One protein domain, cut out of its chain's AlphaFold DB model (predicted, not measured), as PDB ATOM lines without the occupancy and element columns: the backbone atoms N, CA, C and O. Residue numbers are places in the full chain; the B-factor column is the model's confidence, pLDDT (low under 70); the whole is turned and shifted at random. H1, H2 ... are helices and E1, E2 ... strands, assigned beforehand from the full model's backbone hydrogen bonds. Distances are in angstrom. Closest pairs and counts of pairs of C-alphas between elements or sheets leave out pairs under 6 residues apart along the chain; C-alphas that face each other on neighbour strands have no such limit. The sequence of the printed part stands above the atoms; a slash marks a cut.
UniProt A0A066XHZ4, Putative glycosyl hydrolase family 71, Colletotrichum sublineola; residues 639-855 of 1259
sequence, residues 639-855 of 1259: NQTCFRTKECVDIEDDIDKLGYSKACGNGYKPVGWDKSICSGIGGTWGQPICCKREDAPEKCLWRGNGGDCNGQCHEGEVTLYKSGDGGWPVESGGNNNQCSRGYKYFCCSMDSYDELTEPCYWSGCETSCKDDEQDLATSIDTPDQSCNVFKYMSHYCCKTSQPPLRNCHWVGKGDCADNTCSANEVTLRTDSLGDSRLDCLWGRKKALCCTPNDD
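Overview. This is residues 639 to 855 of the 1259 residues of the protein "Putative glycosyl hydrolase family 71" of Colletotrichum sublineola (UniProt A0A066XHZ4). Three sheets follow each other in an elongated row, partly face to face: a strongly twisted, branched sheet of seven strands (E4 to E7, E11 to E13) in the middle, with the small sheets E1 E3 E2 and E8 E10 E9 at its two ends. The short helices H1 and H2 pack on the E1 E3 E2 sheet at one end of the row. The printed part has 217 residues with three named helices and thirteen named strands, in the order E1 H1 H2 E2 to E7 H3 E8 to E13; it is mostly strand, with 94 residues in named elements, under half. The small sheets are antiparallel and the large one mixed. The whole is compact, with a radius of gyration of the C-alphas of 19.4 A and spans of 61 by 39 by 23 A.

Along the chain. E1, residues 642 to 644, begins at C-alpha 642 (183.415, 167.282, 238.286). H1 is residues 651 to 658, 11.0 A, and H2 661 to 664. E2 is 668 to 674, 16.8 A; E3 685 to 692, 21.8 A; E4 700 to 703; E5 708 to 710; E6 717 to 723, 17.0 A; E7 741 to 749, 26.0 A. H3 is 753 to 757, E8 760 to 762, E9 773 to 779, 17.2 A, E10 794 to 799, E11 805 to 811 and E12 826 to 831. E13, 846 to 852, 19.0 A, ends at C-alpha 852 (192.551, 161.852, 251.979).

Arrangement. E1, H1 H2, E2 form a split strand-helix-strand unit, two strands running the same way with E3 between them, its crossover right-handed. N 643 and O 690 of E1 and E3 are 2.8 A apart; N 669 and O 691 of the hairpin E2 and E3, 2.8 A. H1 and H2 are on the same face. The stack of sheets, face to face in turn, continues with E7: E4 and E5 lie on one side of it, E6 on the other side. N 701 and O 747 of E4 and E7 are 2.8 A apart, N 709 and O 741 of parallel E5 and E7 2.8 A, N 718 and O 748 of the hairpin E6 and E7 2.9 A. N 827 and O 717 of E12 and E6 are 3.0 A apart, N 828 and O 848 of the hairpin E12 and E13 2.8 A, N 806 and O 851 of E11 and E13 2.8 A. H3 only grazes this sheet. N 761 and O 797 of E8 and E10 are 2.9 A apart, N 776 and O 796 of the hairpin E9 and E10 2.9 A. The closest C-alphas of E9 and E11, Leu 776 and Cys 808, are 5.8 A apart. Every O i to N i+4 pair is within hydrogen-bond range in H3, 1 of 4 in H1, with 0 of 5 O i to N i+3 pairs; H2 is too short for an O i to N i+4 pair.

Size, cuts and confidence. The C-alphas farthest apart, Lys 657 and Phe 790, are 64.4 A apart. The printed part has no cut. The links E6 to E7, E9 to E10, E11 to E12 and E12 to E13 are long. The mean pLDDT of the printed part is 76.2; 59 residues are under 70, among them 651 to 663 and 782 to 792.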
ATOM      1  N   ASN A 639     184.365 164.925 243.136       57.34
ATOM      2  CA  ASN A 639     182.912 165.126 243.116       57.34
ATOM      3  C   ASN A 639     182.461 166.603 243.189       57.34
ATOM      4  O   ASN A 639     181.312 166.895 242.858       57.34
ATOM      5  N   GLN A 640     183.345 167.514 243.609       59.84
ATOM      6  CA  GLN A 640     183.119 168.960 243.690       59.84
ATOM      7  C   GLN A 640     183.611 169.673 242.425       59.84
ATOM      8  O   GLN A 640     183.009 170.655 241.990       59.84
ATOM      9  N   THR A 641     184.675 169.159 241.802       69.25
ATOM     10  CA  THR A 641     185.286 169.734 240.589       69.25
ATOM     11  C   THR A 641     184.778 169.093 239.296       69.25
ATOM     12  O   THR A 641     184.954 169.667 238.213       69.25
ATOM     13  N   CYS A 642     184.090 167.948 239.392       76.75
ATOM     14  CA  CYS A 642     183.415 167.282 238.286       76.75
ATOM     15  C   CYS A 642     181.888 167.285 238.423       76.75
ATOM     16  O   CYS A 642     181.328 167.072 239.495       76.75
ATOM     17  N   PHE A 643     181.195 167.449 237.295       83.75
ATOM     18  CA  PHE A 643     179.744 167.332 237.198       83.75
ATOM     19  C   PHE A 643     179.323 166.487 235.987       83.75
ATOM     20  O   PHE A 643     179.943 166.521 234.924       83.75
ATOM     21  N   ARG A 644     178.214 165.752 236.124       85.12
ATOM     22  CA  ARG A 644     177.507 165.103 235.008       85.12
ATOM     23  C   ARG A 644     176.415 166.043 234.499       85.12
ATOM     24  O   ARG A 644     175.558 166.462 235.282       85.12
ATOM     25  N   THR A 645     176.438 166.394 233.215       80.31
ATOM     26  CA  THR A 645     175.453 167.313 232.616       80.31
ATOM     27  C   THR A 645     174.032 166.765 232.737       80.31
ATOM     28  O   THR A 645     173.816 165.559 232.844       80.31
ATOM     29  N   LYS A 646     173.022 167.642 232.691       77.81
ATOM     30  CA  LYS A 646     171.607 167.223 232.684       77.81
ATOM     31  C   LYS A 646     171.072 166.902 231.283       77.81
ATOM     32  O   LYS A 646     170.054 166.230 231.179       77.81
ATOM     33  N   GLU A 647     171.745 167.372 230.236       78.94
ATOM     34  CA  GLU A 647     171.314 167.245 228.842       78.94
ATOM     35  C   GLU A 647     172.130 166.179 228.103       78.94
ATOM     36  O   GLU A 647     173.331 166.027 228.341       78.94
ATOM     37  N   CYS A 648     171.464 165.447 227.208       80.50
ATOM     38  CA  CYS A 648     172.110 164.536 226.267       80.50
ATOM     39  C   CYS A 648     172.655 165.336 225.083       80.50
ATOM     40  O   CYS A 648     171.922 166.149 224.521       80.50
ATOM     41  N   VAL A 649     173.892 165.065 224.670       77.69
ATOM     42  CA  VAL A 649     174.512 165.661 223.471       77.69
ATOM     43  C   VAL A 649     174.971 164.568 222.507       77.69
ATOM     44  O   VAL A 649     175.230 163.442 222.943       77.69
ATOM     45  N   ASP A 650     175.067 164.891 221.214       77.69
ATOM     46  CA  ASP A 650     175.657 164.007 220.202       77.69
ATOM     47  C   ASP A 650     177.183 164.094 220.285       77.69
ATOM     48  O   ASP A 650     177.782 165.137 220.023       77.69
ATOM     49  N   ILE A 651     177.820 163.006 220.703       68.06
ATOM     50  CA  ILE A 651     179.226 163.035 221.112       68.06
ATOM     51  C   ILE A 651     180.167 163.073 219.904       68.06
ATOM     52  O   ILE A 651     181.233 163.675 219.996       68.06
ATOM     53  N   GLU A 652     179.784 162.482 218.770       65.50
ATOM     54  CA  GLU A 652     180.620 162.508 217.559       65.50
ATOM     55  C   GLU A 652     180.493 163.843 216.811       65.50
ATOM     56  O   GLU A 652     181.495 164.370 216.330       65.50
ATOM     57  N   ASP A 653     179.295 164.434 216.753       61.94
ATOM     58  CA  ASP A 653     179.075 165.646 215.952       61.94
ATOM     59  C   ASP A 653     179.551 166.940 216.650       61.94
ATOM     60  O   ASP A 653     179.999 167.866 215.967       61.94
ATOM     61  N   ASP A 654     179.525 167.014 217.991       57.78
ATOM     62  CA  ASP A 654     179.962 168.207 218.745       57.78
ATOM     63  C   ASP A 654     181.465 168.211 219.107       57.78
ATOM     64  O   ASP A 654     182.056 169.294 219.203       57.78
ATOM     65  N   ILE A 655     182.120 167.047 219.263       56.91
ATOM     66  CA  ILE A 655     183.567 166.977 219.570       56.91
ATOM     67  C   ILE A 655     184.418 167.314 218.334       56.91
ATOM     68  O   ILE A 655     185.356 168.106 218.455       56.91
ATOM     69  N   ASP A 656     184.062 166.806 217.147       53.41
ATOM     70  CA  ASP A 656     184.865 166.974 215.922       53.41
ATOM     71  C   ASP A 656     184.631 168.308 215.186       53.41
ATOM     72  O   ASP A 656     185.509 168.773 214.457       53.41
ATOM     73  N   LYS A 657     183.470 168.962 215.354       50.97
ATOM     74  CA  LYS A 657     183.137 170.200 214.610       50.97
ATOM     75  C   LYS A 657     183.307 171.498 215.398       50.97
ATOM     76  O   LYS A 657     183.455 172.548 214.772       50.97
ATOM     77  N   LEU A 658     183.224 171.474 216.732       51.16
ATOM     78  CA  LEU A 658     183.067 172.696 217.542       51.16
ATOM     79  C   LEU A 658     184.001 172.790 218.759       51.16
ATOM     80  O   LEU A 658     184.051 173.845 219.393       51.16
ATOM     81  N   GLY A 659     184.773 171.740 219.050       54.84
ATOM     82  CA  GLY A 659     185.725 171.703 220.157       54.84
ATOM     83  C   GLY A 659     185.076 171.533 221.538       54.84
ATOM     84  O   GLY A 659     183.905 171.837 221.770       54.84
ATOM     85  N   TYR A 660     185.880 171.054 222.493       53.84
ATOM     86  CA  TYR A 660     185.472 170.623 223.840       53.84
ATOM     87  C   TYR A 660     184.677 171.652 224.679       53.84
ATOM     88  O   TYR A 660     184.032 171.278 225.658       53.84
ATOM     89  N   SER A 661     184.686 172.938 224.313       54.09
ATOM     90  CA  SER A 661     184.039 174.032 225.055       54.09
ATOM     91  C   SER A 661     182.508 174.005 225.030       54.09
ATOM     92  O   SER A 661     181.888 174.599 225.909       54.09
ATOM     93  N   LYS A 662     181.871 173.346 224.052       60.81
ATOM     94  CA  LYS A 662     180.400 173.376 223.927       60.81
ATOM     95  C   LYS A 662     179.684 172.292 224.747       60.81
ATOM     96  O   LYS A 662     178.567 172.528 225.187       60.81
ATOM     97  N   ALA A 663     180.339 171.156 225.006       64.69
ATOM     98  CA  ALA A 663     179.769 170.045 225.779       64.69
ATOM     99  C   ALA A 663     179.885 170.238 227.307       64.69
ATOM    100  O   ALA A 663     179.002 169.817 228.048       64.69
ATOM    101  N   CYS A 664     180.962 170.889 227.771       72.88
ATOM    102  CA  CYS A 664     181.257 171.090 229.198       72.88
ATOM    103  C   CYS A 664     181.314 172.564 229.638       72.88
ATOM    104  O   CYS A 664     181.427 172.836 230.831       72.88
ATOM    105  N   GLY A 665     181.233 173.517 228.704       67.88
ATOM    106  CA  GLY A 665     181.471 174.936 228.980       67.88
ATOM    107  C   GLY A 665     182.962 175.298 229.046       67.88
ATOM    108  O   GLY A 665     183.845 174.439 229.102       67.88
ATOM    109  N   ASN A 666     183.263 176.600 229.023       70.88
ATOM    110  CA  ASN A 666     184.634 177.098 229.167       70.88
ATOM    111  C   ASN A 666     185.181 176.800 230.573       70.88
ATOM    112  O   ASN A 666     184.498 177.030 231.564       70.88
ATOM    113  N   GLY A 667     186.427 176.316 230.647       67.88
ATOM    114  CA  GLY A 667     187.106 175.973 231.907       67.88
ATOM    115  C   GLY A 667     187.014 174.498 232.321       67.88
ATOM    116  O   GLY A 667     187.704 174.086 233.249       67.88
ATOM    117  N   TYR A 668     186.243 173.681 231.599       75.69
ATOM    118  CA  TYR A 668     186.042 172.261 231.900       75.69
ATOM    119  C   TYR A 668     186.511 171.373 230.734       75.69
ATOM    120  O   TYR A 668     186.515 171.796 229.573       75.69
ATOM    121  N   LYS A 669     186.957 170.148 231.039       80.69
ATOM    122  CA  LYS A 669     187.312 169.107 230.063       80.69
ATOM    123  C   LYS A 669     186.421 167.872 230.269       80.69
ATOM    124  O   LYS A 669     186.188 167.487 231.418       80.69
ATOM    125  N   PRO A 670     185.888 167.260 229.197       79.19
ATOM    126  CA  PRO A 670     185.138 166.018 229.326       79.19
ATOM    127  C   PRO A 670     186.084 164.874 229.690       79.19
ATOM    128  O   PRO A 670     187.130 164.709 229.066       79.19
ATOM    129  N   VAL A 671     185.697 164.077 230.682       84.19
ATOM    130  CA  VAL A 671     186.443 162.888 231.139       84.19
ATOM    131  C   VAL A 671     185.692 161.582 230.864       84.19
ATOM    132  O   VAL A 671     186.259 160.498 230.962       84.19
ATOM    133  N   GLY A 672     184.415 161.673 230.491       85.88
ATOM    134  CA  GLY A 672     183.583 160.546 230.082       85.88
ATOM    135  C   GLY A 672     182.150 160.981 229.796       85.88
ATOM    136  O   GLY A 672     181.862 162.173 229.718       85.88
ATOM    137  N   TRP A 673     181.237 160.029 229.642       86.75
ATOM    138  CA  TRP A 673     179.802 160.292 229.525       86.75
ATOM    139  C   TRP A 673     178.961 159.124 230.025       86.75
ATOM    140  O   TRP A 673     179.453 158.005 230.138       86.75
ATOM    141  N   ASP A 674     177.679 159.374 230.280       87.38
ATOM    142  CA  ASP A 674     176.684 158.385 230.708       87.38
ATOM    143  C   ASP A 674     175.546 158.265 229.683       87.38
ATOM    144  O   ASP A 674     175.046 159.270 229.183       87.38
ATOM    145  N   LYS A 675     175.113 157.044 229.360       83.19
ATOM    146  CA  LYS A 675     174.026 156.779 228.407       83.19
ATOM    147  C   LYS A 675     172.671 156.530 229.064       83.19
ATOM    148  O   LYS A 675     171.678 156.485 228.342       83.19
ATOM    149  N   SER A 676     172.602 156.398 230.389       77.75
ATOM    150  CA  SER A 676     171.411 155.886 231.088       77.75
ATOM    151  C   SER A 676     170.097 156.586 230.734       77.75
ATOM    152  O   SER A 676     169.102 155.921 230.459       77.75
ATOM    153  N   ILE A 677     170.083 157.921 230.671       79.31
ATOM    154  CA  ILE A 677     168.876 158.680 230.294       79.31
ATOM    155  C   ILE A 677     168.789 158.997 228.792       79.31
ATOM    156  O   ILE A 677     167.761 159.485 228.330       79.31
ATOM    157  N   CYS A 678     169.855 158.732 228.030       79.00
ATOM    158  CA  CYS A 678     169.961 159.025 226.593       79.00
ATOM    159  C   CYS A 678     169.709 157.786 225.714       79.00
ATOM    160  O   CYS A 678     169.720 157.873 224.486       79.00
ATOM    161  N   SER A 679     169.454 156.630 226.333       65.31
ATOM    162  CA  SER A 679     169.336 155.310 225.701       65.31
ATOM    163  C   SER A 679     168.204 155.187 224.664       65.31
ATOM    164  O   SER A 679     168.243 154.288 223.826       65.31
ATOM    165  N   GLY A 680     167.232 156.109 224.655       64.12
ATOM    166  CA  GLY A 680     166.116 156.145 223.696       64.12
ATOM    167  C   GLY A 680     166.320 157.012 222.444       64.12
ATOM    168  O   GLY A 680     165.444 157.014 221.582       64.12
ATOM    169  N   ILE A 681     167.427 157.758 222.338       65.62
ATOM    170  CA  ILE A 681     167.624 158.779 221.284       65.62
ATOM    171  C   ILE A 681     168.266 158.187 220.010       65.62
ATOM    172  O   ILE A 681     168.041 158.695 218.915       65.62
ATOM    173  N   GLY A 682     168.964 157.047 220.118       58.84
ATOM    174  CA  GLY A 682     169.700 156.416 219.011       58.84
ATOM    175  C   GLY A 682     170.972 157.191 218.621       58.84
ATOM    176  O   GLY A 682     171.028 158.405 218.745       58.84
ATOM    177  N   GLY A 683     172.024 156.497 218.170       64.69
ATOM    178  CA  GLY A 683     173.322 157.118 217.829       64.69
ATOM    179  C   GLY A 683     174.323 157.177 218.996       64.69
ATOM    180  O   GLY A 683     174.241 156.380 219.934       64.69
ATOM    181  N   THR A 684     175.296 158.093 218.939       68.75
ATOM    182  CA  THR A 684     176.397 158.247 219.917       68.75
ATOM    183  C   THR A 684     176.069 159.188 221.085       68.75
ATOM    184  O   THR A 684     176.967 159.649 221.782       68.75
ATOM    185  N   TRP A 685     174.783 159.414 221.364       78.31
ATOM    186  CA  TRP A 685     174.315 160.353 222.386       78.31
ATOM    187  C   TRP A 685     174.621 159.908 223.826       78.31
ATOM    188  O   TRP A 685     174.497 158.727 224.174       78.31
ATOM    189  N   GLY A 686     174.972 160.865 224.687       84.88
ATOM    190  CA  GLY A 686     175.203 160.656 226.123       84.88
ATOM    191  C   GLY A 686     175.228 161.968 226.915       84.88
ATOM    192  O   GLY A 686     175.245 163.041 226.321       84.88
ATOM    193  N   GLN A 687     175.209 161.885 228.248       87.31
ATOM    194  CA  GLN A 687     175.432 163.009 229.166       87.31
ATOM    195  C   GLN A 687     176.933 163.153 229.443       87.31
ATOM    196  O   GLN A 687     177.488 162.258 230.089       87.31
ATOM    197  N   PRO A 688     177.606 164.228 228.999       87.06
ATOM    198  CA  PRO A 688     179.000 164.465 229.338       87.06
ATOM    199  C   PRO A 688     179.246 164.495 230.850       87.06
ATOM    200  O   PRO A 688     178.475 165.059 231.628       87.06
ATOM    201  N   ILE A 689     180.354 163.889 231.261       88.38
ATOM    202  CA  ILE A 689     180.946 164.030 232.586       88.38
ATOM    203  C   ILE A 689     182.138 164.960 232.422       88.38
ATOM    204  O   ILE A 689     183.090 164.653 231.701       88.38
ATOM    205  N   CYS A 690     182.048 166.115 233.061       85.06
ATOM    206  CA  CYS A 690     182.925 167.251 232.856       85.06
ATOM    207  C   CYS A 690     183.644 167.565 234.155       85.06
ATOM    208  O   CYS A 690     182.991 167.775 235.169       85.06
ATOM    209  N   CYS A 691     184.967 167.639 234.113       80.81
ATOM    210  CA  CYS A 691     185.793 168.036 235.246       80.81
ATOM    211  C   CYS A 691     186.495 169.351 234.930       80.81
ATOM    212  O   CYS A 691     186.800 169.628 233.765       80.81
ATOM    213  N   LYS A 692     186.736 170.187 235.939       78.19
ATOM    214  CA  LYS A 692     187.500 171.427 235.762       78.19
ATOM    215  C   LYS A 692     188.870 171.092 235.178       78.19
ATOM    216  O   LYS A 692     189.492 170.123 235.584       78.19
ATOM    217  N   ARG A 693     189.319 171.832 234.162       74.75
ATOM    218  CA  ARG A 693     190.422 171.389 233.286       74.75
ATOM    219  C   ARG A 693     191.725 171.068 234.038       74.75
ATOM    220  O   ARG A 693     192.398 170.107 233.670       74.75
ATOM    221  N   GLU A 694     192.023 171.873 235.047       61.03
ATOM    222  CA  GLU A 694     193.173 171.798 235.962       61.03
ATOM    223  C   GLU A 694     193.098 170.646 236.981       61.03
ATOM    224  O   GLU A 694     194.133 170.115 237.350       61.03
ATOM    225  N   ASP A 695     191.889 170.203 237.329       65.19
ATOM    226  CA  ASP A 695     191.617 169.189 238.361       65.19
ATOM    227  C   ASP A 695     191.231 167.828 237.765       65.19
ATOM    228  O   ASP A 695     190.872 166.878 238.457       65.19
ATOM    229  N   ALA A 696     191.159 167.765 236.439       70.75
ATOM    230  CA  ALA A 696     190.515 166.665 235.767       70.75
ATOM    231  C   ALA A 696     191.470 165.457 235.656       70.75
ATOM    232  O   ALA A 696     192.540 165.595 235.055       70.75
ATOM    233  N   PRO A 697     191.052 164.278 236.137       72.00
ATOM    234  CA  PRO A 697     191.916 163.121 236.352       72.00
ATOM    235  C   PRO A 697     192.445 162.550 235.037       72.00
ATOM    236  O   PRO A 697     191.795 162.663 233.988       72.00
ATOM    237  N   GLU A 698     193.615 161.913 235.092       71.75
ATOM    238  CA  GLU A 698     194.262 161.351 233.904       71.75
ATOM    239  C   GLU A 698     193.458 160.215 233.263       71.75
ATOM    240  O   GLU A 698     193.363 160.127 232.034       71.75
ATOM    241  N   LYS A 699     192.884 159.322 234.081       82.31
ATOM    242  CA  LYS A 699     192.135 158.154 233.610       82.31
ATOM    243  C   LYS A 699     190.845 158.001 234.392       82.31
ATOM    244  O   LYS A 699     190.862 157.686 235.573       82.31
ATOM    245  N   CYS A 700     189.724 158.128 233.696       87.50
ATOM    246  CA  CYS A 700     188.432 157.665 234.182       87.50
ATOM    247  C   CYS A 700     187.934 156.516 233.324       87.50
ATOM    248  O   CYS A 700     188.290 156.451 232.152       87.50
ATOM    249  N   LEU A 701     187.094 155.642 233.878       90.56
ATOM    250  CA  LEU A 701     186.355 154.629 233.128       90.56
ATOM    251  C   LEU A 701     185.164 154.062 233.910       90.56
ATOM    252  O   LEU A 701     185.155 153.986 235.137       90.56
ATOM    253  N   TRP A 702     184.144 153.624 233.175       88.75
ATOM    254  CA  TRP A 702     183.019 152.870 233.712       88.75
ATOM    255  C   TRP A 702     183.416 151.418 233.977       88.75
ATOM    256  O   TRP A 702     183.818 150.693 233.062       88.75
ATOM    257  N   ARG A 703     183.228 150.987 235.226       87.62
ATOM    258  CA  ARG A 703     183.451 149.621 235.708       87.62
ATOM    259  C   ARG A 703     182.142 148.878 235.923       87.62
ATOM    260  O   ARG A 703     181.144 149.460 236.351       87.62
ATOM    261  N   GLY A 704     182.171 147.571 235.667       79.88
ATOM    262  CA  GLY A 704     181.025 146.664 235.767       79.88
ATOM    263  C   GLY A 704     180.555 146.165 234.396       79.88
ATOM    264  O   GLY A 704     180.255 146.948 233.493       79.88
ATOM    265  N   ASN A 705     180.471 144.843 234.234       71.62
ATOM    266  CA  ASN A 705     180.154 144.183 232.965       71.62
ATOM    267  C   ASN A 705     179.073 143.097 233.134       71.62
ATOM    268  O   ASN A 705     178.882 142.576 234.229       71.62
ATOM    269  N   GLY A 706     178.400 142.729 232.039       69.44
ATOM    270  CA  GLY A 706     177.347 141.707 232.019       69.44
ATOM    271  C   GLY A 706     175.960 142.209 232.443       69.44
ATOM    272  O   GLY A 706     175.749 143.397 232.653       69.44
ATOM    273  N   GLY A 707     174.990 141.290 232.521       67.56
ATOM    274  CA  GLY A 707     173.618 141.604 232.943       67.56
ATOM    275  C   GLY A 707     173.465 141.815 234.456       67.56
ATOM    276  O   GLY A 707     172.562 142.536 234.862       67.56
ATOM    277  N   ASP A 708     174.319 141.220 235.291       77.25
ATOM    278  CA  ASP A 708     174.373 141.463 236.743       77.25
ATOM    279  C   ASP A 708     175.634 142.281 237.058       77.25
ATOM    280  O   ASP A 708     176.721 141.733 237.239       77.25
ATOM    281  N   CYS A 709     175.510 143.606 237.006       80.25
ATOM    282  CA  CYS A 709     176.625 144.539 237.092       80.25
ATOM    283  C   CYS A 709     177.119 144.707 238.527       80.25
ATOM    284  O   CYS A 709     176.377 145.149 239.403       80.25
ATOM    285  N   ASN A 710     178.408 144.454 238.734       80.00
ATOM    286  CA  ASN A 710     179.096 144.741 239.986       80.00
ATOM    287  C   ASN A 710     180.320 145.628 239.727       80.00
ATOM    288  O   ASN A 710     181.443 145.131 239.661       80.00
ATOM    289  N   GLY A 711     180.102 146.920 239.470       83.75
ATOM    290  CA  GLY A 711     181.209 147.859 239.292       83.75
ATOM    291  C   GLY A 711     181.929 148.133 240.616       83.75
ATOM    292  O   GLY A 711     181.289 148.449 241.612       83.75
ATOM    293  N   GLN A 712     183.256 148.034 240.623       88.56
ATOM    294  CA  GLN A 712     184.097 148.333 241.783       88.56
ATOM    295  C   GLN A 712     185.332 149.094 241.315       88.56
ATOM    296  O   GLN A 712     186.011 148.617 240.409       88.56
ATOM    297  N   CYS A 713     185.616 150.246 241.924       89.38
ATOM    298  CA  CYS A 713     186.846 150.988 241.662       89.38
ATOM    299  C   CYS A 713     188.064 150.235 242.197       89.38
ATOM    300  O   CYS A 713     187.977 149.494 243.178       89.38
ATOM    301  N   HIS A 714     189.176 150.364 241.486       89.38
ATOM    302  CA  HIS A 714     190.422 149.706 241.834       89.38
ATOM    303  C   HIS A 714     191.226 150.547 242.821       89.38
ATOM    304  O   HIS A 714     190.883 151.683 243.132       89.38
ATOM    305  N   GLU A 715     192.296 149.949 243.327       88.25
ATOM    306  CA  GLU A 715     193.263 150.643 244.160       88.25
ATOM    307  C   GLU A 715     193.773 151.924 243.476       88.25
ATOM    308  O   GLU A 715     194.097 151.900 242.286       88.25
ATOM    309  N   GLY A 716     193.775 153.036 244.213       81.25
ATOM    310  CA  GLY A 716     194.120 154.363 243.700       81.25
ATOM    311  C   GLY A 716     193.017 155.072 242.918       81.25
ATOM    312  O   GLY A 716     193.260 156.126 242.335       81.25
ATOM    313  N   GLU A 717     191.796 154.529 242.905       88.50
ATOM    314  CA  GLU A 717     190.658 155.143 242.225       88.50
ATOM    315  C   GLU A 717     189.575 155.638 243.190       88.50
ATOM    316  O   GLU A 717     189.259 155.014 244.213       88.50
ATOM    317  N   VAL A 718     188.944 156.743 242.795       86.38
ATOM    318  CA  VAL A 718     187.760 157.314 243.442       86.38
ATOM    319  C   VAL A 718     186.510 157.070 242.601       86.38
ATOM    320  O   VAL A 718     186.556 157.011 241.368       86.38
ATOM    321  N   THR A 719     185.363 156.952 243.267       86.88
ATOM    322  CA  THR A 719     184.070 156.727 242.607       86.88
ATOM    323  C   THR A 719     183.340 158.045 242.393       86.88
ATOM    324  O   THR A 719     182.927 158.662 243.363       86.88
ATOM    325  N   LEU A 720     183.080 158.468 241.154       82.19
ATOM    326  CA  LEU A 720     182.361 159.733 240.916       82.19
ATOM    327  C   LEU A 720     180.858 159.548 240.731       82.19
ATOM    328  O   LEU A 720     180.055 160.264 241.326       82.19
ATOM    329  N   TYR A 721     180.457 158.584 239.900       84.69
ATOM    330  CA  TYR A 721     179.053 158.398 239.537       84.69
ATOM    331  C   TYR A 721     178.658 156.931 239.461       84.69
ATOM    332  O   TYR A 721     179.469 156.045 239.212       84.69
ATOM    333  N   LYS A 722     177.358 156.697 239.621       86.88
ATOM    334  CA  LYS A 722     176.699 155.400 239.497       86.88
ATOM    335  C   LYS A 722     175.705 155.443 238.335       86.88
ATOM    336  O   LYS A 722     174.973 156.429 238.197       86.88
ATOM    337  N   SER A 723     175.668 154.392 237.515       85.44
ATOM    338  CA  SER A 723     174.768 154.285 236.356       85.44
ATOM    339  C   SER A 723     174.311 152.850 236.096       85.44
ATOM    340  O   SER A 723     175.038 151.893 236.351       85.44
ATOM    341  N   GLY A 724     173.083 152.702 235.591       80.19
ATOM    342  CA  GLY A 724     172.529 151.416 235.157       80.19
ATOM    343  C   GLY A 724     172.991 150.984 233.762       80.19
ATOM    344  O   GLY A 724     173.054 149.792 233.500       80.19
ATOM    345  N   ASP A 725     173.371 151.923 232.895       79.50
ATOM    346  CA  ASP A 725     173.796 151.624 231.514       79.50
ATOM    347  C   ASP A 725     175.283 151.960 231.302       79.50
ATOM    348  O   ASP A 725     175.960 151.363 230.461       79.50
ATOM    349  N   GLY A 726     175.821 152.874 232.120       81.62
ATOM    350  CA  GLY A 726     177.164 153.429 231.969       81.62
ATOM    351  C   GLY A 726     177.307 154.232 230.676       81.62
ATOM    352  O   GLY A 726     176.328 154.616 230.041       81.62
ATOM    353  N   GLY A 727     178.539 154.490 230.253       83.50
ATOM    354  CA  GLY A 727     178.831 155.143 228.979       83.50
ATOM    355  C   GLY A 727     180.275 154.900 228.565       83.50
ATOM    356  O   GLY A 727     180.688 153.751 228.560       83.50
ATOM    357  N   TRP A 728     181.032 155.917 228.168       80.81
ATOM    358  CA  TRP A 728     182.452 155.776 227.800       80.81
ATOM    359  C   TRP A 728     183.318 156.704 228.662       80.81
ATOM    360  O   TRP A 728     182.807 157.725 229.124       80.81
ATOM    361  N   PRO A 729     184.612 156.402 228.843       80.94
ATOM    362  CA  PRO A 729     185.290 155.156 228.457       80.94
ATOM    363  C   PRO A 729     184.871 153.978 229.343       80.94
ATOM    364  O   PRO A 729     184.381 154.172 230.450       80.94
ATOM    365  N   VAL A 730     184.996 152.755 228.826       81.19
ATOM    366  CA  VAL A 730     184.736 151.506 229.567       81.19
ATOM    367  C   VAL A 730     186.030 150.737 229.760       81.19
ATOM    368  O   VAL A 730     186.952 150.855 228.952       81.19
ATOM    369  N   GLU A 731     186.088 149.910 230.800       79.06
ATOM    370  CA  GLU A 731     187.196 148.968 230.951       79.06
ATOM    371  C   GLU A 731     187.252 147.975 229.776       79.06
ATOM    372  O   GLU A 731     186.235 147.637 229.163       79.06
ATOM    373  N   SER A 732     188.454 147.496 229.450       66.12
ATOM    374  CA  SER A 732     188.675 146.563 228.341       66.12
ATOM    375  C   SER A 732     187.803 145.305 228.477       66.12
ATOM    376  O   SER A 732     187.911 144.567 229.451       66.12
ATOM    377  N   GLY A 733     186.954 145.040 227.477       62.31
ATOM    378  CA  GLY A 733     185.991 143.926 227.480       62.31
ATOM    379  C   GLY A 733     184.611 144.267 228.062       62.31
ATOM    380  O   GLY A 733     183.706 143.430 228.001       62.31
ATOM    381  N   GLY A 734     184.427 145.482 228.585       62.62
ATOM    382  CA  GLY A 734     183.145 146.031 229.015       62.62
ATOM    383  C   GLY A 734     182.215 146.369 227.846       62.62
ATOM    384  O   GLY A 734     182.656 146.697 226.747       62.62
ATOM    385  N   ASN A 735     180.906 146.296 228.086       65.31
ATOM    386  CA  ASN A 735     179.889 146.824 227.177       65.31
ATOM    387  C   ASN A 735     179.068 147.933 227.855       65.31
ATOM    388  O   ASN A 735     179.000 148.012 229.084       65.31
ATOM    389  N   ASN A 736     178.407 148.760 227.047       67.69
ATOM    390  CA  ASN A 736     177.517 149.833 227.512       67.69
ATOM    391  C   ASN A 736     176.060 149.349 227.602       67.69
ATOM    392  O   ASN A 736     175.134 150.130 227.392       67.69
ATOM    393  N   ASN A 737     175.844 148.044 227.794       73.50
ATOM    394  CA  ASN A 737     174.495 147.506 227.894       73.50
ATOM    395  C   ASN A 737     173.929 147.776 229.289       73.50
ATOM    396  O   ASN A 737     174.661 147.799 230.281       73.50
ATOM    397  N   GLN A 738     172.607 147.909 229.337       80.56
ATOM    398  CA  GLN A 738     171.850 148.066 230.568       80.56
ATOM    399  C   GLN A 738     172.037 146.873 231.510       80.56
ATOM    400  O   GLN A 738     171.891 145.711 231.118       80.56
ATOM    401  N   CYS A 739     172.306 147.175 232.775       79.62
ATOM    402  CA  CYS A 739     172.353 146.211 233.861       79.62
ATOM    403  C   CYS A 739     170.937 145.696 234.166       79.62
ATOM    404  O   CYS A 739     170.048 146.462 234.529       79.62
ATOM    405  N   SER A 740     170.725 144.381 234.062       75.50
ATOM    406  CA  SER A 740     169.486 143.720 234.508       75.50
ATOM    407  C   SER A 740     169.380 143.615 236.038       75.50
ATOM    408  O   SER A 740     168.278 143.543 236.579       75.50
ATOM    409  N   ARG A 741     170.520 143.635 236.738       73.44
ATOM    410  CA  ARG A 741     170.656 143.734 238.197       73.44
ATOM    411  C   ARG A 741     171.985 144.434 238.519       73.44
ATOM    412  O   ARG A 741     172.928 144.323 237.744       73.44
ATOM    413  N   GLY A 742     172.047 145.177 239.626       76.38
ATOM    414  CA  GLY A 742     173.257 145.899 240.046       76.38
ATOM    415  C   GLY A 742     173.530 147.186 239.253       76.38
ATOM    416  O   GLY A 742     172.633 147.706 238.591       76.38
ATOM    417  N   TYR A 743     174.745 147.732 239.366       84.19
ATOM    418  CA  TYR A 743     175.117 149.025 238.773       84.19
ATOM    419  C   TYR A 743     176.569 149.058 238.290       84.19
ATOM    420  O   TYR A 743     177.433 148.338 238.795       84.19
ATOM    421  N   LYS A 744     176.828 149.939 237.322       87.25
ATOM    422  CA  LYS A 744     178.165 150.356 236.897       87.25
ATOM    423  C   LYS A 744     178.585 151.600 237.678       87.25
ATOM    424  O   LYS A 744     177.743 152.438 238.017       87.25
ATOM    425  N   TYR A 745     179.883 151.736 237.911       89.50
ATOM    426  CA  TYR A 745     180.465 152.877 238.617       89.50
ATOM    427  C   TYR A 745     181.540 153.540 237.762       89.50
ATOM    428  O   TYR A 745     182.310 152.853 237.095       89.50
ATOM    429  N   PHE A 746     181.549 154.868 237.740       90.31
ATOM    430  CA  PHE A 746     182.538 155.666 237.029       90.31
ATOM    431  C   PHE A 746     183.698 155.950 237.975       90.31
ATOM    432  O   PHE A 746     183.536 156.701 238.939       90.31
ATOM    433  N   CYS A 747     184.824 155.299 237.710       90.12
ATOM    434  CA  CYS A 747     186.006 155.308 238.555       90.12
ATOM    435  C   CYS A 747     187.100 156.129 237.890       90.12
ATOM    436  O   CYS A 747     187.316 155.974 236.687       90.12
ATOM    437  N   CYS A 748     187.772 156.978 238.657       88.31
ATOM    438  CA  CYS A 748     188.856 157.817 238.161       88.31
ATOM    439  C   CYS A 748     190.105 157.648 239.017       88.31
ATOM    440  O   CYS A 748     189.987 157.548 240.238       88.31
ATOM    441  N   SER A 749     191.276 157.624 238.381       82.88
ATOM    442  CA  SER A 749     192.565 157.621 239.071       82.88
ATOM    443  C   SER A 749     192.737 158.892 239.895       82.88
ATOM    444  O   SER A 749     192.356 159.977 239.453       82.88
ATOM    445  N   MET A 750     193.310 158.739 241.084       73.69
ATOM    446  CA  MET A 750     193.753 159.845 241.919       73.69
ATOM    447  C   MET A 750     195.254 160.051 241.714       73.69
ATOM    448  O   MET A 750     196.046 159.161 242.015       73.69
ATOM    449  N   ASP A 751     195.637 161.219 241.205       67.25
ATOM    450  CA  ASP A 751     197.017 161.476 240.773       67.25
ATOM    451  C   ASP A 751     198.005 161.583 241.959       67.25
ATOM    452  O   ASP A 751     199.185 161.291 241.798       67.25
ATOM    453  N   SER A 752     197.521 161.895 243.169       61.94
ATOM    454  CA  SER A 752     198.315 161.967 244.409       61.94
ATOM    455  C   SER A 752     198.260 160.696 245.277       61.94
ATOM    456  O   SER A 752     198.632 160.706 246.452       61.94
ATOM    457  N   TYR A 753     197.792 159.571 244.722       70.38
ATOM    458  CA  TYR A 753     197.647 158.310 245.460       70.38
ATOM    459  C   TYR A 753     198.970 157.774 246.034       70.38
ATOM    460  O   TYR A 753     199.016 157.326 247.184       70.38
ATOM    461  N   ASP A 754     200.051 157.845 245.255       69.56
ATOM    462  CA  ASP A 754     201.365 157.353 245.680       69.56
ATOM    463  C   ASP A 754     201.931 158.209 246.830       69.56
ATOM    464  O   ASP A 754     202.481 157.676 247.789       69.56
ATOM    465  N   GLU A 755     201.703 159.525 246.798       63.12
ATOM    466  CA  GLU A 755     202.137 160.484 247.827       63.12
ATOM    467  C   GLU A 755     201.364 160.297 249.148       63.12
ATOM    468  O   GLU A 755     201.944 160.361 250.232       63.12
ATOM    469  N   LEU A 756     200.062 159.985 249.073       68.12
ATOM    470  CA  LEU A 756     199.226 159.683 250.245       68.12
ATOM    471  C   LEU A 756     199.604 158.368 250.936       68.12
ATOM    472  O   LEU A 756     199.350 158.203 252.131       68.12
ATOM    473  N   THR A 757     200.154 157.411 250.190       73.75
ATOM    474  CA  THR A 757     200.415 156.055 250.687       73.75
ATOM    475  C   THR A 757     201.892 155.791 250.990       73.75
ATOM    476  O   THR A 757     202.167 154.908 251.801       73.75
ATOM    477  N   GLU A 758     202.834 156.580 250.453       74.06
ATOM    478  CA  GLU A 758     204.282 156.473 250.716       74.06
ATOM    479  C   GLU A 758     204.665 156.456 252.212       74.06
ATOM    480  O   GLU A 758     205.462 155.599 252.609       74.06
ATOM    481  N   PRO A 759     204.125 157.326 253.092       70.94
ATOM    482  CA  PRO A 759     204.506 157.333 254.508       70.94
ATOM    483  C   PRO A 759     203.785 156.248 255.334       70.94
ATOM    484  O   PRO A 759     203.869 156.253 256.567       70.94
ATOM    485  N   CYS A 760     203.063 155.337 254.677       82.75
ATOM    486  CA  CYS A 760     202.248 154.302 255.296       82.75
ATOM    487  C   CYS A 760     202.696 152.895 254.884       82.75
ATOM    488  O   CYS A 760     203.210 152.673 253.791       82.75
ATOM    489  N   TYR A 761     202.474 151.900 255.744       85.62
ATOM    490  CA  TYR A 761     202.792 150.506 255.432       85.62
ATOM    491  C   TYR A 761     201.931 149.514 256.219       85.62
ATOM    492  O   TYR A 761     201.368 149.837 257.262       85.62
ATOM    493  N   TRP A 762     201.849 148.272 255.735       84.19
ATOM    494  CA  TRP A 762     201.232 147.170 256.477       84.19
ATOM    495  C   TRP A 762     202.255 146.528 257.420       84.19
ATOM    496  O   TRP A 762     203.292 146.046 256.968       84.19
ATOM    497  N   SER A 763     201.968 146.503 258.723       78.44
ATOM    498  CA  SER A 763     202.905 146.061 259.766       78.44
ATOM    499  C   SER A 763     203.290 144.575 259.682       78.44
ATOM    500  O   SER A 763     204.381 144.193 260.102       78.44
ATOM    501  N   GLY A 764     202.441 143.739 259.075       72.44
ATOM    502  CA  GLY A 764     202.586 142.282 259.048       72.44
ATOM    503  C   GLY A 764     201.869 141.613 260.227       72.44
ATOM    504  O   GLY A 764     201.529 142.255 261.223       72.44
ATOM    505  N   CYS A 765     201.604 140.307 260.125       71.81
ATOM    506  CA  CYS A 765     200.844 139.581 261.147       71.81
ATOM    507  C   CYS A 765     201.573 139.615 262.510       71.81
ATOM    508  O   CYS A 765     202.764 139.334 262.575       71.81
ATOM    509  N   GLU A 766     200.848 139.892 263.601       67.38
ATOM    510  CA  GLU A 766     201.345 139.930 264.999       67.38
ATOM    511  C   GLU A 766     202.110 141.199 265.441       67.38
ATOM    512  O   GLU A 766     202.590 141.239 266.575       67.38
ATOM    513  N   THR A 767     202.192 142.253 264.618       71.50
ATOM    514  CA  THR A 767     202.898 143.503 264.976       71.50
ATOM    515  C   THR A 767     201.975 144.726 264.972       71.50
ATOM    516  O   THR A 767     201.173 144.908 264.056       71.50
ATOM    517  N   SER A 768     202.080 145.571 266.002       78.56
ATOM    518  CA  SER A 768     201.385 146.863 266.082       78.56
ATOM    519  C   SER A 768     202.189 147.976 265.401       78.56
ATOM    520  O   SER A 768     203.393 147.831 265.187       78.56
ATOM    521  N   CYS A 769     201.542 149.107 265.113       83.56
ATOM    522  CA  CYS A 769     202.232 150.326 264.682       83.56
ATOM    523  C   CYS A 769     203.251 150.802 265.733       83.56
ATOM    524  O   CYS A 769     203.128 150.460 266.916       83.56
ATOM    525  N   LYS A 770     204.275 151.551 265.301       84.81
ATOM    526  CA  LYS A 770     205.287 152.125 266.207       84.81
ATOM    527  C   LYS A 770     204.692 153.242 267.073       84.81
ATOM    528  O   LYS A 770     203.624 153.761 266.771       84.81
ATOM    529  N   ASP A 771     205.409 153.637 268.126       78.06
ATOM    530  CA  ASP A 771     204.961 154.662 269.088       78.06
ATOM    531  C   ASP A 771     204.694 156.048 268.455       78.06
ATOM    532  O   ASP A 771     203.968 156.854 269.033       78.06
ATOM    533  N   ASP A 772     205.267 156.331 267.280       75.75
ATOM    534  CA  ASP A 772     205.081 157.559 266.495       75.75
ATOM    535  C   ASP A 772     204.162 157.371 265.267       75.75
ATOM    536  O   ASP A 772     204.168 158.186 264.335       75.75
ATOM    537  N   GLU A 773     203.393 156.279 265.244       82.06
ATOM    538  CA  GLU A 773     202.517 155.873 264.145       82.06
ATOM    539  C   GLU A 773     201.089 155.549 264.634       82.06
ATOM    540  O   GLU A 773     200.863 155.081 265.750       82.06
ATOM    541  N   GLN A 774     200.094 155.791 263.780       84.12
ATOM    542  CA  GLN A 774     198.681 155.493 264.000       84.12
ATOM    543  C   GLN A 774     198.231 154.295 263.152       84.12
ATOM    544  O   GLN A 774     198.571 154.197 261.975       84.12
ATOM    545  N   ASP A 775     197.414 153.423 263.750       87.12
ATOM    546  CA  ASP A 775     196.699 152.336 263.070       87.12
ATOM    547  C   ASP A 775     195.424 152.869 262.404       87.12
ATOM    548  O   ASP A 775     194.496 153.314 263.089       87.12
ATOM    549  N   LEU A 776     195.395 152.857 261.071       86.19
ATOM    550  CA  LEU A 776     194.274 153.368 260.286       86.19
ATOM    551  C   LEU A 776     193.285 152.275 259.871       86.19
ATOM    552  O   LEU A 776     192.092 152.547 259.769       86.19
ATOM    553  N   ALA A 777     193.742 151.049 259.616       87.06
ATOM    554  CA  ALA A 777     192.890 149.950 259.164       87.06
ATOM    555  C   ALA A 777     193.519 148.589 259.456       87.06
ATOM    556  O   ALA A 777     194.734 148.453 259.505       87.06
ATOM    557  N   THR A 778     192.692 147.546 259.549       86.31
ATOM    558  CA  THR A 778     193.176 146.174 259.753       86.31
ATOM    559  C   THR A 778     192.720 145.236 258.643       86.31
ATOM    560  O   THR A 778     191.681 145.453 258.018       86.31
ATOM    561  N   SER A 779     193.496 144.185 258.375       83.12
ATOM    562  CA  SER A 779     193.144 143.157 257.390       83.12
ATOM    563  C   SER A 779     193.562 141.755 257.839       83.12
ATOM    564  O   SER A 779     194.577 141.579 258.518       83.12
ATOM    565  N   ILE A 780     192.761 140.752 257.464       77.25
ATOM    566  CA  ILE A 780     193.041 139.326 257.697       77.25
ATOM    567  C   ILE A 780     194.045 138.787 256.660       77.25
ATOM    568  O   ILE A 780     194.763 137.829 256.958       77.25
ATOM    569  N   ASP A 781     194.137 139.413 255.480       70.06
ATOM    570  CA  ASP A 781     194.993 138.965 254.378       70.06
ATOM    571  C   ASP A 781     195.843 140.114 253.797       70.06
ATOM    572  O   ASP A 781     195.361 141.215 253.515       70.06
ATOM    573  N   THR A 782     197.142 139.886 253.601       63.41
ATOM    574  CA  THR A 782     198.061 140.843 252.955       63.41
ATOM    575  C   THR A 782     198.706 140.213 251.724       63.41
ATOM    576  O   THR A 782     198.819 138.990 251.682       63.41
ATOM    577  N   PRO A 783     199.147 141.001 250.719       53.72
ATOM    578  CA  PRO A 783     199.671 140.457 249.462       53.72
ATOM    579  C   PRO A 783     200.866 139.515 249.668       53.72
ATOM    580  O   PRO A 783     201.070 138.599 248.876       53.72
ATOM    581  N   ASP A 784     201.603 139.714 250.765       55.19
ATOM    582  CA  ASP A 784     202.814 138.973 251.108       55.19
ATOM    583  C   ASP A 784     202.594 137.877 252.175       55.19
ATOM    584  O   ASP A 784     203.456 137.010 252.346       55.19
ATOM    585  N   GLN A 785     201.456 137.872 252.895       62.78
ATOM    586  CA  GLN A 785     201.181 136.908 253.974       62.78
ATOM    587  C   GLN A 785     199.693 136.836 254.388       62.78
ATOM    588  O   GLN A 785     199.076 137.852 254.708       62.78
ATOM    589  N   SER A 786     199.144 135.618 254.511       64.19
ATOM    590  CA  SER A 786     197.810 135.368 255.087       64.19
ATOM    591  C   SER A 786     197.886 135.188 256.609       64.19
ATOM    592  O   SER A 786     198.559 134.259 257.080       64.19
ATOM    593  N   CYS A 787     197.198 136.019 257.397       68.38
ATOM    594  CA  CYS A 787     197.259 135.934 258.859       68.38
ATOM    595  C   CYS A 787     196.309 134.862 259.442       68.38
ATOM    596  O   CYS A 787     195.239 134.572 258.907       68.38
ATOM    597  N   ASN A 788     196.695 134.227 260.561       61.84
ATOM    598  CA  ASN A 788     195.939 133.118 261.164       61.84
ATOM    599  C   ASN A 788     194.740 133.607 262.010       61.84
ATOM    600  O   ASN A 788     194.878 134.426 262.921       61.84
ATOM    601  N   VAL A 789     193.579 132.990 261.765       53.12
ATOM    602  CA  VAL A 789     192.230 133.273 262.299       53.12
ATOM    603  C   VAL A 789     192.133 133.318 263.836       53.12
ATOM    604  O   VAL A 789     191.155 133.843 264.378       53.12
ATOM    605  N   PHE A 790     193.118 132.780 264.563       56.31
ATOM    606  CA  PHE A 790     193.042 132.646 266.018       56.31
ATOM    607  C   PHE A 790     193.659 133.773 266.855       56.31
ATOM    608  O   PHE A 790     193.414 133.710 268.060       56.31
ATOM    609  N   LYS A 791     194.347 134.794 266.290       54.91
ATOM    610  CA  LYS A 791     194.592 136.087 266.994       54.91
ATOM    611  C   LYS A 791     195.344 137.223 266.273       54.91
ATOM    612  O   LYS A 791     195.666 138.191 266.954       54.91
ATOM    613  N   TYR A 792     195.607 137.184 264.967       67.94
ATOM    614  CA  TYR A 792     196.561 138.144 264.388       67.94
ATOM    615  C   TYR A 792     196.039 138.746 263.083       67.94
ATOM    616  O   TYR A 792     195.807 138.011 262.131       67.94
ATOM    617  N   MET A 793     195.813 140.061 263.061       74.69
ATOM    618  CA  MET A 793     195.493 140.847 261.859       74.69
ATOM    619  C   MET A 793     196.695 141.738 261.536       74.69
ATOM    620  O   MET A 793     197.482 142.046 262.429       74.69
ATOM    621  N   SER A 794     196.856 142.113 260.270       82.06
ATOM    622  CA  SER A 794     197.831 143.129 259.865       82.06
ATOM    623  C   SER A 794     197.232 144.521 260.062       82.06
ATOM    624  O   SER A 794     196.025 144.684 259.863       82.06
ATOM    625  N   HIS A 795     198.059 145.500 260.429       86.19
ATOM    626  CA  HIS A 795     197.661 146.887 260.683       86.19
ATOM    627  C   HIS A 795     198.242 147.812 259.611       86.19
ATOM    628  O   HIS A 795     199.402 147.658 259.230       86.19
ATOM    629  N   TYR A 796     197.446 148.757 259.116       88.50
ATOM    630  CA  TYR A 796     197.888 149.784 258.178       88.50
ATOM    631  C   TYR A 796     198.347 151.000 258.973       88.50
ATOM    632  O   TYR A 796     197.532 151.748 259.515       88.50
ATOM    633  N   CYS A 797     199.662 151.143 259.084       86.88
ATOM    634  CA  CYS A 797     200.324 152.096 259.957       86.88
ATOM    635  C   CYS A 797     200.822 153.306 259.170       86.88
ATOM    636  O   CYS A 797     201.496 153.135 258.158       86.88
ATOM    637  N   CYS A 798     200.548 154.510 259.672       84.06
ATOM    638  CA  CYS A 798     201.013 155.786 259.112       84.06
ATOM    639  C   CYS A 798     201.567 156.691 260.224       84.06
ATOM    640  O   CYS A 798     201.173 156.541 261.377       84.06
ATOM    641  N   LYS A 799     202.443 157.657 259.922       74.12
ATOM    642  CA  LYS A 799     202.985 158.596 260.934       74.12
ATOM    643  C   LYS A 799     201.901 159.452 261.611       74.12
ATOM    644  O   LYS A 799     200.954 159.889 260.964       74.12
ATOM    645  N   THR A 800     202.050 159.713 262.916       67.00
ATOM    646  CA  THR A 800     201.069 160.480 263.719       67.00
ATOM    647  C   THR A 800     201.139 161.996 263.490       67.00
ATOM    648  O   THR A 800     200.137 162.692 263.653       67.00
ATOM    649  N   SER A 801     202.301 162.532 263.107       53.88
ATOM    650  CA  SER A 801     202.442 163.934 262.702       53.88
ATOM    651  C   SER A 801     201.847 164.116 261.302       53.88
ATOM    652  O   SER A 801     202.502 163.765 260.328       53.88
ATOM    653  N   GLN A 802     200.614 164.629 261.223       55.25
ATOM    654  CA  GLN A 802     199.852 164.838 259.977       55.25
ATOM    655  C   GLN A 802     199.608 163.535 259.179       55.25
ATOM    656  O   GLN A 802     200.208 163.327 258.127       55.25
ATOM    657  N   PRO A 803     198.717 162.637 259.645       65.06
ATOM    658  CA  PRO A 803     198.434 161.395 258.927       65.06
ATOM    659  C   PRO A 803     197.837 161.703 257.538       65.06
ATOM    660  O   PRO A 803     196.887 162.486 257.465       65.06
ATOM    661  N   PRO A 804     198.334 161.091 256.447       67.50
ATOM    662  CA  PRO A 804     197.888 161.381 255.075       67.50
ATOM    663  C   PRO A 804     196.483 160.874 254.765       67.50
ATOM    664  O   PRO A 804     195.839 161.333 253.828       67.50
ATOM    665  N   LEU A 805     195.987 159.928 255.557       79.06
ATOM    666  CA  LEU A 805     194.713 159.262 255.347       79.06
ATOM    667  C   LEU A 805     193.942 159.244 256.667       79.06
ATOM    668  O   LEU A 805     194.507 159.045 257.745       79.06
ATOM    669  N   ARG A 806     192.633 159.468 256.586       82.44
ATOM    670  CA  ARG A 806     191.698 159.512 257.716       82.44
ATOM    671  C   ARG A 806     190.499 158.604 257.435       82.44
ATOM    672  O   ARG A 806     190.221 158.250 256.294       82.44
ATOM    673  N   ASN A 807     189.763 158.246 258.488       82.12
ATOM    674  CA  ASN A 807     188.465 157.550 258.409       82.12
ATOM    675  C   ASN A 807     188.456 156.253 257.574       82.12
ATOM    676  O   ASN A 807     187.457 155.914 256.939       82.12
ATOM    677  N   CYS A 808     189.563 155.516 257.590       89.12
ATOM    678  CA  CYS A 808     189.699 154.278 256.841       89.12
ATOM    679  C   CYS A 808     188.739 153.177 257.323       89.12
ATOM    680  O   CYS A 808     188.674 152.880 258.517       89.12
ATOM    681  N   HIS A 809     188.005 152.545 256.402       90.75
ATOM    682  CA  HIS A 809     187.051 151.481 256.723       90.75
ATOM    683  C   HIS A 809     186.748 150.536 255.544       90.75
ATOM    684  O   HIS A 809     186.855 150.912 254.380       90.75
ATOM    685  N   TRP A 810     186.338 149.293 255.830       90.12
ATOM    686  CA  TRP A 810     185.967 148.311 254.800       90.12
ATOM    687  C   TRP A 810     184.490 148.412 254.380       90.12
ATOM    688  O   TRP A 810     183.577 148.390 255.211       90.12
ATOM    689  N   VAL A 811     184.251 148.422 253.068       87.56
ATOM    690  CA  VAL A 811     182.935 148.477 252.417       87.56
ATOM    691  C   VAL A 811     182.684 147.190 251.624       87.56
ATOM    692  O   VAL A 811     183.467 146.804 250.756       87.56
ATOM    693  N   GLY A 812     181.581 146.499 251.929       81.25
ATOM    694  CA  GLY A 812     181.197 145.223 251.310       81.25
ATOM    695  C   GLY A 812     180.635 144.231 252.330       81.25
ATOM    696  O   GLY A 812     181.378 143.537 253.022       81.25
ATOM    697  N   LYS A 813     179.300 144.159 252.437       75.75
ATOM    698  CA  LYS A 813     178.582 143.244 253.349       75.75
ATOM    699  C   LYS A 813     177.962 142.073 252.582       75.75
ATOM    700  O   LYS A 813     177.582 142.223 251.425       75.75
ATOM    701  N   GLY A 814     177.792 140.923 253.240       78.19
ATOM    702  CA  GLY A 814     177.102 139.762 252.664       78.19
ATOM    703  C   GLY A 814     177.827 139.185 251.446       78.19
ATOM    704  O   GLY A 814     178.957 138.735 251.568       78.19
ATOM    705  N   ASP A 815     177.177 139.204 250.279       78.94
ATOM    706  CA  ASP A 815     177.786 138.810 249.001       78.94
ATOM    707  C   ASP A 815     178.628 139.932 248.361       78.94
ATOM    708  O   ASP A 815     179.080 139.768 247.236       78.94
ATOM    709  N   CYS A 816     178.842 141.059 249.050       82.44
ATOM    710  CA  CYS A 816     179.652 142.195 248.599       82.44
ATOM    711  C   CYS A 816     179.147 142.850 247.304       82.44
ATOM    712  O   CYS A 816     179.942 143.265 246.467       82.44
ATOM    713  N   ALA A 817     177.822 142.942 247.142       72.50
ATOM    714  CA  ALA A 817     177.197 143.730 246.073       72.50
ATOM    715  C   ALA A 817     177.378 145.258 246.238       72.50
ATOM    716  O   ALA A 817     177.296 145.991 245.258       72.50
ATOM    717  N   ASP A 818     177.609 145.730 247.468       76.06
ATOM    718  CA  ASP A 818     177.857 147.139 247.803       76.06
ATOM    719  C   ASP A 818     179.334 147.316 248.188       76.06
ATOM    720  O   ASP A 818     179.660 147.444 249.367       76.06
ATOM    721  N   ASN A 819     180.243 147.213 247.217       83.88
ATOM    722  CA  ASN A 819     181.691 147.136 247.442       83.88
ATOM    723  C   ASN A 819     182.475 148.328 246.869       83.88
ATOM    724  O   ASN A 819     183.585 148.172 246.353       83.88
ATOM    725  N   THR A 820     181.883 149.514 246.954       83.81
ATOM    726  CA  THR A 820     182.386 150.740 246.331       83.81
ATOM    727  C   THR A 820     182.478 151.857 247.369       83.81
ATOM    728  O   THR A 820     181.535 152.041 248.138       83.81
ATOM    729  N   CYS A 821     183.588 152.597 247.379       86.56
ATOM    730  CA  CYS A 821     183.790 153.737 248.276       86.56
ATOM    731  C   CYS A 821     182.860 154.910 247.942       86.56
ATOM    732  O   CYS A 821     182.338 155.007 246.825       86.56
ATOM    733  N   SER A 822     182.634 155.802 248.908       81.00
ATOM    734  CA  SER A 822     181.905 157.040 248.637       81.00
ATOM    735  C   SER A 822     182.719 157.974 247.740       81.00
ATOM    736  O   SER A 822     183.912 157.791 247.513       81.00
ATOM    737  N   ALA A 823     182.064 159.004 247.206       70.88
ATOM    738  CA  ALA A 823     182.684 159.895 246.230       70.88
ATOM    739  C   ALA A 823     183.759 160.836 246.797       70.88
ATOM    740  O   ALA A 823     184.369 161.578 246.036       70.88
ATOM    741  N   ASN A 824     183.954 160.842 248.115       73.31
ATOM    742  CA  ASN A 824     184.977 161.594 248.843       73.31
ATOM    743  C   ASN A 824     186.057 160.674 249.445       73.31
ATOM    744  O   ASN A 824     186.810 161.099 250.316       73.31
ATOM    745  N   GLU A 825     186.089 159.407 249.034       83.25
ATOM    746  CA  GLU A 825     187.018 158.406 249.543       83.25
ATOM    747  C   GLU A 825     187.780 157.749 248.400       83.25
ATOM    748  O   GLU A 825     187.232 157.474 247.327       83.25
ATOM    749  N   VAL A 826     189.052 157.462 248.658       86.81
ATOM    750  CA  VAL A 826     189.906 156.691 247.763       86.81
ATOM    751  C   VAL A 826     189.861 155.218 248.145       86.81
ATOM    752  O   VAL A 826     189.871 154.857 249.327       86.81
ATOM    753  N   THR A 827     189.802 154.356 247.131       90.25
ATOM    754  CA  THR A 827     189.932 152.913 247.326       90.25
ATOM    755  C   THR A 827     191.410 152.598 247.540       90.25
ATOM    756  O   THR A 827     192.179 152.597 246.585       90.25
ATOM    757  N   LEU A 828     191.824 152.327 248.780       87.19
ATOM    758  CA  LEU A 828     193.208 151.941 249.088       87.19
ATOM    759  C   LEU A 828     193.501 150.482 248.762       87.19
ATOM    760  O   LEU A 828     194.650 150.098 248.598       87.19
ATOM    761  N   ARG A 829     192.479 149.622 248.774       86.62
ATOM    762  CA  ARG A 829     192.660 148.194 248.504       86.62
ATOM    763  C   ARG A 829     191.338 147.497 248.239       86.62
ATOM    764  O   ARG A 829     190.294 147.937 248.714       86.62
ATOM    765  N   THR A 830     191.390 146.348 247.564       88.31
ATOM    766  CA  THR A 830     190.264 145.408 247.504       88.31
ATOM    767  C   THR A 830     190.661 144.017 247.991       88.31
ATOM    768  O   THR A 830     191.723 143.505 247.637       88.31
ATOM    769  N   ASP A 831     189.809 143.393 248.803       83.94
ATOM    770  CA  ASP A 831     190.088 142.096 249.429       83.94
ATOM    771  C   ASP A 831     188.800 141.293 249.656       83.94
ATOM    772  O   ASP A 831     187.749 141.872 249.925       83.94
ATOM    773  N   SER A 832     188.838 139.967 249.519       80.19
ATOM    774  CA  SER A 832     187.622 139.147 249.617       80.19
ATOM    775  C   SER A 832     187.155 138.944 251.071       80.19
ATOM    776  O   SER A 832     185.954 138.828 251.331       80.19
ATOM    777  N   LEU A 833     188.078 139.030 252.035       79.31
ATOM    778  CA  LEU A 833     187.812 138.926 253.471       79.31
ATOM    779  C   LEU A 833     187.853 140.297 254.163       79.31
ATOM    780  O   LEU A 833     186.985 140.586 254.995       79.31
ATOM    781  N   GLY A 834     188.796 141.165 253.794       84.62
ATOM    782  CA  GLY A 834     189.011 142.468 254.426       84.62
ATOM    783  C   GLY A 834     189.326 142.320 255.917       84.62
ATOM    784  O   GLY A 834     190.248 141.600 256.299       84.62
ATOM    785  N   ASP A 835     188.531 142.963 256.770       82.06
ATOM    786  CA  ASP A 835     188.586 142.860 258.236       82.06
ATOM    787  C   ASP A 835     187.665 141.769 258.830       82.06
ATOM    788  O   ASP A 835     187.537 141.647 260.050       82.06
ATOM    789  N   SER A 836     187.000 140.960 257.998       76.94
ATOM    790  CA  SER A 836     185.907 140.083 258.432       76.94
ATOM    791  C   SER A 836     186.062 138.630 257.978       76.94
ATOM    792  O   SER A 836     186.553 138.322 256.899       76.94
ATOM    793  N   ARG A 837     185.581 137.700 258.816       69.31
ATOM    794  CA  ARG A 837     185.697 136.237 258.630       69.31
ATOM    795  C   ARG A 837     184.808 135.656 257.526       69.31
ATOM    796  O   ARG A 837     184.838 134.449 257.301       69.31
ATOM    797  N   LEU A 838     183.953 136.478 256.922       76.19
ATOM    798  CA  LEU A 838     183.029 136.061 255.875       76.19
ATOM    799  C   LEU A 838     183.537 136.565 254.528       76.19
ATOM    800  O   LEU A 838     183.639 137.780 254.322       76.19
ATOM    801  N   ASP A 839     183.829 135.601 253.659       76.88
ATOM    802  CA  ASP A 839     184.258 135.820 252.285       76.88
ATOM    803  C   ASP A 839     183.101 136.319 251.419       76.88
ATOM    804  O   ASP A 839     181.938 135.939 251.611       76.88
ATOM    805  N   CYS A 840     183.431 137.160 250.452       79.56
ATOM    806  CA  CYS A 840     182.490 137.613 249.447       79.56
ATOM    807  C   CYS A 840     182.127 136.460 248.497       79.56
ATOM    808  O   CYS A 840     182.982 135.764 247.951       79.56
ATOM    809  N   LEU A 841     180.834 136.264 248.244       76.81
ATOM    810  CA  LEU A 841     180.378 135.238 247.305       76.81
ATOM    811  C   LEU A 841     180.572 135.698 245.846       76.81
ATOM    812  O   LEU A 841     180.621 136.890 245.552       76.81
ATOM    813  N   TRP A 842     180.628 134.740 244.914       74.38
ATOM    814  CA  TRP A 842     180.707 134.993 243.461       74.38
ATOM    815  C   TRP A 842     181.980 135.726 242.997       74.38
ATOM    816  O   TRP A 842     181.972 136.370 241.951       74.38
ATOM    817  N   GLY A 843     183.080 135.619 243.754       73.06
ATOM    818  CA  GLY A 843     184.376 136.215 243.398       73.06
ATOM    819  C   GLY A 843     184.436 137.738 243.552       73.06
ATOM    820  O   GLY A 843     185.350 138.369 243.024       73.06
ATOM    821  N   ARG A 844     183.460 138.335 244.248       84.00
ATOM    822  CA  ARG A 844     183.454 139.765 244.579       84.00
ATOM    823  C   ARG A 844     184.482 140.061 245.677       84.00
ATOM    824  O   ARG A 844     184.962 139.150 246.341       84.00
ATOM    825  N   LYS A 845     184.830 141.331 245.866       87.50
ATOM    826  CA  LYS A 845     185.777 141.786 246.896       87.50
ATOM    827  C   LYS A 845     185.210 142.981 247.644       87.50
ATOM    828  O   LYS A 845     184.473 143.749 247.040       87.50
ATOM    829  N   LYS A 846     185.567 143.163 248.911       89.62
ATOM    830  CA  LYS A 846     185.353 144.387 249.698       89.62
ATOM    831  C   LYS A 846     186.349 145.459 249.264       89.62
ATOM    832  O   LYS A 846     187.400 145.114 248.731       89.62
ATOM    833  N   ALA A 847     186.033 146.726 249.503       90.88
ATOM    834  CA  ALA A 847     186.917 147.866 249.264       90.88
ATOM    835  C   ALA A 847     187.329 148.501 250.598       90.88
ATOM    836  O   ALA A 847     186.475 148.705 251.456       90.88
ATOM    837  N   LEU A 848     188.614 148.793 250.786       91.25
ATOM    838  CA  LEU A 848     189.107 149.616 251.887       91.25
ATOM    839  C   LEU A 848     189.055 151.076 251.444       91.25
ATOM    840  O   LEU A 848     189.767 151.460 250.517       91.25
ATOM    841  N   CYS A 849     188.208 151.857 252.096       91.19
ATOM    842  CA  CYS A 849     187.895 153.229 251.730       91.19
ATOM    843  C   CYS A 849     188.447 154.182 252.779       91.19
ATOM    844  O   CYS A 849     188.202 153.981 253.968       91.19
ATOM    845  N   CYS A 850     189.190 155.196 252.347       88.31
ATOM    846  CA  CYS A 850     189.791 156.193 253.229       88.31
ATOM    847  C   CYS A 850     189.570 157.601 252.692       88.31
ATOM    848  O   CYS A 850     189.551 157.815 251.481       88.31
ATOM    849  N   THR A 851     189.445 158.568 253.595       84.62
ATOM    850  CA  THR A 851     189.404 159.992 253.259       84.62
ATOM    851  C   THR A 851     190.840 160.537 253.188       84.62
ATOM    852  O   THR A 851     191.554 160.423 254.188       84.62
ATOM    853  N   PRO A 852     191.287 161.110 252.057       72.62
ATOM    854  CA  PRO A 852     192.551 161.852 251.979       72.62
ATOM    855  C   PRO A 852     192.616 163.007 252.994       72.62
ATOM    856  O   PRO A 852     191.577 163.548 253.373       72.62
ATOM    857  N   ASN A 853     193.816 163.357 253.464       66.75
ATOM    858  CA  ASN A 853     194.049 164.508 254.335       66.75
ATOM    859  C   ASN A 853     194.817 165.619 253.603       66.75
ATOM    860  O   ASN A 853     195.966 165.416 253.211       66.75
ATOM    861  N   ASP A 854     194.209 166.799 253.509       52.81
ATOM    862  CA  ASP A 854     194.712 167.930 252.721       52.81
ATOM    863  C   ASP A 854     195.969 168.572 253.333       52.81
ATOM    864  O   ASP A 854     196.823 169.082 252.613       52.81
ATOM    865  N   ASP A 855     196.165 168.402 254.647       50.16
ATOM    866  CA  ASP A 855     197.314 168.938 255.392       50.16
ATOM    867  C   ASP A 855     198.681 168.359 254.944       50.16
ATOM    868  O   ASP A 855     199.725 168.868 255.353       50.16
TER     869      ASP A 855